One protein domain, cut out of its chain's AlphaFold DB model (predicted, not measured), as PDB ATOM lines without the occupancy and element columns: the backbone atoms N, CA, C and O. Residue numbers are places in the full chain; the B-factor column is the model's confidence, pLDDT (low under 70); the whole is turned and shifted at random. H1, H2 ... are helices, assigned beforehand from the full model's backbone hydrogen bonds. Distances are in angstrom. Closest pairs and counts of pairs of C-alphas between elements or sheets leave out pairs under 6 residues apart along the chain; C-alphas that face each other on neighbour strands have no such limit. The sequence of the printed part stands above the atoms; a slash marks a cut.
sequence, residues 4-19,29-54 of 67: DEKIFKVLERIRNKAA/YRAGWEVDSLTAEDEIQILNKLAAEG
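AT A GLANCE: This is residues 4 to 19 and 29 to 54 of the 67 residues of an uncharacterized protein of Parcubacteria group bacterium 21-58-10 (UniProt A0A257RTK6). Two helices make a loose T: H1, the longer by residues, meets the middle of H2 with residues 6 to 10, close to its own first residue, and the rest of H1 runs away from H2. Residues 29 to 39, a loop with no named element, lead into H2 at its first residue, and Val 35 in this loop and Gly 54 just past H2 are the two ends of the longest distance. The printed part has 42 residues with two named helices, H1 then H2 along the chain, and no named strand; the class is all helix. The whole is compact, with a radius of gyration of the C-alphas of 9.7 A and spans of 27 by 23 by 18 A.

IN THESE COORDINATES: H1 is residues 4 to 19, 21.9 A from first to last C-alpha, from C-alpha 4 at (25.190, 34.014, -111.775) to C-alpha 19 at (33.189, 53.380, -105.327). H2 is residues 40 to 52, 18.2 A long in the same measure, and ends with C-alpha 52 at (38.594, 31.997, -102.459).

HOW THE PARTS SIT: H1 touches H2, with 8 pairs of C-alphas within 8 A. The closest C-alphas of the two are those of Ile 7 and Ile 46, 6.0 A apart. H1 touches H2 with residues 6 to 10 alone, and H2 touches H1 with residues 42 to 47 alone. Their lines are about perpendicular, at 74 degrees, and their centres are 11.5 A apart. In H1 and H2 every O i to N i+4 pair is within hydrogen-bond range.

THE WHOLE: The C-alphas of Val 35 and Gly 54 are the two farthest apart, at 27.1 A. Residues 20 to 28 are not printed, and C-alphas 19 and 29 are 14.1 A apart across this cut, which lies in the link from H1 to H2. The mean pLDDT of the printed part is 85.8; residues 35 to 36 are under 70.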
ATOM      1  N   ASP A   4      24.402  32.930-111.190       86.06
ATOM      2  CA  ASP A   4      25.190  34.014-111.775       86.06
ATOM      3  C   ASP A   4      24.577  35.391-111.486       86.06
ATOM      4  O   ASP A   4      25.285  36.319-111.099       86.06
ATOM      5  N   GLU A   5      23.248  35.517-111.568       88.38
ATOM      6  CA  GLU A   5      22.539  36.749-111.189       88.38
ATOM      7  C   GLU A   5      22.719  37.087-109.699       88.38
ATOM      8  O   GLU A   5      22.864  38.257-109.339       88.38
ATOM      9  N   LYS A   6      22.731  36.069-108.828       86.75
ATOM     10  CA  LYS A   6      23.005  36.234-107.391       86.75
ATOM     11  C   LYS A   6      24.410  36.781-107.156       86.75
ATOM     12  O   LYS A   6      24.563  37.764-106.432       86.75
ATOM     13  N   ILE A   7      25.414  36.191-107.805       87.12
ATOM     14  CA  ILE A   7      26.813  36.631-107.708       87.12
ATOM     15  C   ILE A   7      26.956  38.073-108.196       87.12
ATOM     16  O   ILE A   7      27.570  38.899-107.518       87.12
ATOM     17  N   PHE A   8      26.349  38.392-109.341       89.12
ATOM     18  CA  PHE A   8      26.427  39.724-109.929       89.12
ATOM     19  C   PHE A   8      25.852  40.796-108.998       89.12
ATOM     20  O   PHE A   8      26.482  41.832-108.800       89.12
ATOM     21  N   LYS A   9      24.709  40.524-108.355       88.69
ATOM     22  CA  LYS A   9      24.116  41.437-107.369       88.69
ATOM     23  C   LYS A   9      25.036  41.704-106.174       88.69
ATOM     24  O   LYS A   9      25.212  42.858-105.790       88.69
ATOM     25  N   VAL A  10      25.632  40.661-105.592       88.06
ATOM     26  CA  VAL A  10      26.552  40.818-104.447       88.06
ATOM     27  C   VAL A  10      27.786  41.627-104.854       88.06
ATOM     28  O   VAL A  10      28.163  42.575-104.165       88.06
ATOM     29  N   LEU A  11      28.375  41.324-106.014       87.88
ATOM     30  CA  LEU A  11      29.508  42.081-106.551       87.88
ATOM     31  C   LEU A  11      29.165  43.548-106.811       87.88
ATOM     32  O   LEU A  11      29.958  44.434-106.489       87.88
ATOM     33  N   GLU A  12      27.989  43.825-107.372       89.12
ATOM     34  CA  GLU A  12      27.527  45.187-107.628       89.12
ATOM     35  C   GLU A  12      27.382  45.988-106.326       89.12
ATOM     36  O   GLU A  12      27.772  47.157-106.278       89.12
ATOM     37  N   ARG A  13      26.906  45.366-105.242       87.00
ATOM     38  CA  ARG A  13      26.820  46.000-103.914       87.00
ATOM     39  C   ARG A  13      28.188  46.331-103.344       87.00
ATOM     40  O   ARG A  13      28.417  47.463-102.909       87.00
ATOM     41  N   ILE A  14      29.110  45.368-103.379       86.88
ATOM     42  CA  ILE A  14      30.489  45.578-102.920       86.88
ATOM     43  C   ILE A  14      31.125  46.706-103.733       86.88
ATOM     44  O   ILE A  14      31.697  47.628-103.157       86.88
ATOM     45  N   ARG A  15      30.959  46.693-105.059       87.94
ATOM     46  CA  ARG A  15      31.479  47.733-105.952       87.94
ATOM     47  C   ARG A  15      30.888  49.108-105.654       87.94
ATOM     48  O   ARG A  15      31.638  50.078-105.642       87.94
ATOM     49  N   ASN A  16      29.583  49.215-105.411       88.81
ATOM     50  CA  ASN A  16      28.947  50.488-105.063       88.81
ATOM     51  C   ASN A  16      29.489  51.047-103.744       88.81
ATOM     52  O   ASN A  16      29.835  52.226-103.679       88.81
ATOM     53  N   LYS A  17      29.640  50.198-102.719       86.81
ATOM     54  CA  LYS A  17      30.283  50.585-101.454       86.81
ATOM     55  C   LYS A  17      31.746  50.987-101.665       86.81
ATOM     56  O   LYS A  17      32.181  52.001-101.124       86.81
ATOM     57  N   ALA A  18      32.491  50.248-102.486       87.12
ATOM     58  CA  ALA A  18      33.884  50.544-102.810       87.12
ATOM     59  C   ALA A  18      34.040  51.873-103.563       87.12
ATOM     60  O   ALA A  18      34.962  52.628-103.281       87.12
ATOM     61  N   ALA A  19      33.126  52.186-104.484       88.31
ATOM     62  CA  ALA A  19      33.189  53.380-105.327       88.31
ATOM     63  C   ALA A  19      33.090  54.695-104.536       88.31
ATOM     64  O   ALA A  19      33.604  55.717-104.985       88.31
ATOM     65  N   TYR A  29      30.344  44.736 -94.791       85.19
ATOM     66  CA  TYR A  29      29.323  43.990 -95.516       85.19
ATOM     67  C   TYR A  29      28.593  43.040 -94.569       85.19
ATOM     68  O   TYR A  29      29.191  42.137 -93.991       85.19
ATOM     69  N   ARG A  30      27.271  43.198 -94.476       85.44
ATOM     70  CA  ARG A  30      26.404  42.340 -93.671       85.44
ATOM     71  C   ARG A  30      25.437  41.583 -94.571       85.44
ATOM     72  O   ARG A  30      24.534  42.179 -95.156       85.44
ATOM     73  N   ALA A  31      25.620  40.269 -94.658       85.94
ATOM     74  CA  ALA A  31      24.713  39.389 -95.386       85.94
ATOM     75  C   ALA A  31      23.301  39.412 -94.775       85.94
ATOM     76  O   ALA A  31      23.142  39.480 -93.553       85.94
ATOM     77  N   GLY A  32      22.271  39.380 -95.621       82.88
ATOM     78  CA  GLY A  32      20.863  39.431 -95.222       82.88
ATOM     79  C   GLY A  32      20.389  40.783 -94.690       82.88
ATOM     80  O   GLY A  32      19.271  40.875 -94.186       82.88
ATOM     81  N   TRP A  33      21.220  41.828 -94.755       82.12
ATOM     82  CA  TRP A  33      20.838  43.168 -94.302       82.12
ATOM     83  C   TRP A  33      19.905  43.878 -95.282       82.12
ATOM     84  O   TRP A  33      19.020  44.633 -94.882       82.12
ATOM     85  N   GLU A  34      20.109  43.656 -96.577       76.12
ATOM     86  CA  GLU A  34      19.307  44.295 -97.612       76.12
ATOM     87  C   GLU A  34      18.067  43.460 -97.944       76.12
ATOM     88  O   GLU A  34      18.129  42.238 -98.068       76.12
ATOM     89  N   VAL A  35      16.934  44.143 -98.110       65.38
ATOM     90  CA  VAL A  35      15.613  43.535 -98.323       65.38
ATOM     91  C   VAL A  35      15.449  43.129 -99.795       65.38
ATOM     92  O   VAL A  35      14.722  43.755-100.561       65.38
ATOM     93  N   ASP A  36      16.171  42.094-100.212       69.31
ATOM     94  CA  ASP A  36      16.196  41.576-101.585       69.31
ATOM     95  C   ASP A  36      15.863  40.075-101.634       69.31
ATOM     96  O   ASP A  36      15.762  39.397-100.618       69.31
ATOM     97  N   SER A  37      15.740  39.514-102.842       74.94
ATOM     98  CA  SER A  37      15.565  38.062-103.056       74.94
ATOM     99  C   SER A  37      16.822  37.212-102.786       74.94
ATOM    100  O   SER A  37      16.861  36.045-103.180       74.94
ATOM    101  N   LEU A  38      17.864  37.792-102.187       84.62
ATOM    102  CA  LEU A  38      19.082  37.099-101.770       84.62
ATOM    103  C   LEU A  38      18.956  36.743-100.294       84.62
ATOM    104  O   LEU A  38      18.690  37.606 -99.464       84.62
ATOM    105  N   THR A  39      19.131  35.464 -99.977       87.12
ATOM    106  CA  THR A  39      19.203  35.032 -98.582       87.12
ATOM    107  C   THR A  39      20.579  35.361 -98.013       87.12
ATOM    108  O   THR A  39      21.564  35.413 -98.752       87.12
ATOM    109  N   ALA A  40      20.664  35.532 -96.692       85.94
ATOM    110  CA  ALA A  40      21.949  35.713 -96.021       85.94
ATOM    111  C   ALA A  40      22.918  34.562 -96.347       85.94
ATOM    112  O   ALA A  40      24.091  34.799 -96.609       85.94
ATOM    113  N   GLU A  41      22.416  33.324 -96.397       86.38
ATOM    114  CA  GLU A  41      23.207  32.138 -96.731       86.38
ATOM    115  C   GLU A  41      23.765  32.190 -98.158       86.38
ATOM    116  O   GLU A  41      24.953  31.931 -98.358       86.38
ATOM    117  N   ASP A  42      22.949  32.581 -99.143       88.25
ATOM    118  CA  ASP A  42      23.409  32.774-100.522       88.25
ATOM    119  C   ASP A  42      24.527  33.822-100.590       88.25
ATOM    120  O   ASP A  42      25.561  33.593-101.217       88.25
ATOM    121  N   GLU A  43      24.339  34.969 -99.934       88.56
ATOM    122  CA  GLU A  43      25.343  36.036 -99.914       88.56
ATOM    123  C   GLU A  43      26.643  35.571 -99.259       88.56
ATOM    124  O   GLU A  43      27.717  35.805 -99.811       88.56
ATOM    125  N   ILE A  44      26.565  34.853 -98.136       88.19
ATOM    126  CA  ILE A  44      27.734  34.285 -97.456       88.19
ATOM    127  C   ILE A  44      28.476  33.320 -98.383       88.19
ATOM    128  O   ILE A  44      29.699  33.407 -98.498       88.19
ATOM    129  N   GLN A  45      27.775  32.416 -99.071       89.56
ATOM    130  CA  GLN A  45      28.420  31.482-100.000       89.56
ATOM    131  C   GLN A  45      29.122  32.207-101.150       89.56
ATOM    132  O   GLN A  45      30.236  31.838-101.528       89.56
ATOM    133  N   ILE A  46      28.500  33.258-101.682       89.50
ATOM    134  CA  ILE A  46      29.078  34.075-102.750       89.50
ATOM    135  C   ILE A  46      30.319  34.809-102.251       89.50
ATOM    136  O   ILE A  46      31.355  34.737-102.905       89.50
ATOM    137  N   LEU A  47      30.253  35.459-101.090       87.81
ATOM    138  CA  LEU A  47      31.394  36.154-100.490       87.81
ATOM    139  C   LEU A  47      32.570  35.202-100.256       87.81
ATOM    140  O   LEU A  47      33.694  35.523-100.626       87.81
ATOM    141  N   ASN A  48      32.310  34.003 -99.725       88.88
ATOM    142  CA  ASN A  48      33.339  32.977 -99.545       88.88
ATOM    143  C   ASN A  48      33.968  32.556-100.875       88.88
ATOM    144  O   ASN A  48      35.185  32.402-100.961       88.88
ATOM    145  N   LYS A  49      33.157  32.387-101.924       89.94
ATOM    146  CA  LYS A  49      33.661  32.032-103.251       89.94
ATOM    147  C   LYS A  49      34.522  33.151-103.843       89.94
ATOM    148  O   LYS A  49      35.625  32.883-104.300       89.94
ATOM    149  N   LEU A  50      34.064  34.399-103.758       87.75
ATOM    150  CA  LEU A  50      34.814  35.570-104.218       87.75
ATOM    151  C   LEU A  50      36.141  35.734-103.469       87.75
ATOM    152  O   LEU A  50      37.149  36.071-104.085       87.75
ATOM    153  N   ALA A  51      36.146  35.467-102.163       88.44
ATOM    154  CA  ALA A  51      37.358  35.469-101.353       88.44
ATOM    155  C   ALA A  51      38.318  34.344-101.766       88.44
ATOM    156  O   ALA A  51      39.509  34.579-101.945       88.44
ATOM    157  N   ALA A  52      37.800  33.134-101.996       88.62
ATOM    158  CA  ALA A  52      38.594  31.997-102.459       88.62
ATOM    159  C   ALA A  52      39.192  32.213-103.863       88.62
ATOM    160  O   ALA A  52      40.290  31.738-104.145       88.62
ATOM    161  N   GLU A  53      38.490  32.938-104.735       88.44
ATOM    162  CA  GLU A  53      38.972  33.341-106.064       88.44
ATOM    163  C   GLU A  53      39.927  34.552-106.016       88.44
ATOM    164  O   GLU A  53      40.512  34.912-107.036       88.44
ATOM    165  N   GLY A  54      40.113  35.178-104.847       83.81
ATOM    166  CA  GLY A  54      40.975  36.349-104.663       83.81
ATOM    167  C   GLY A  54      40.391  37.654-105.215       83.81
ATOM    168  O   GLY A  54      41.124  38.625-105.398       83.81
TER     169      GLY A  54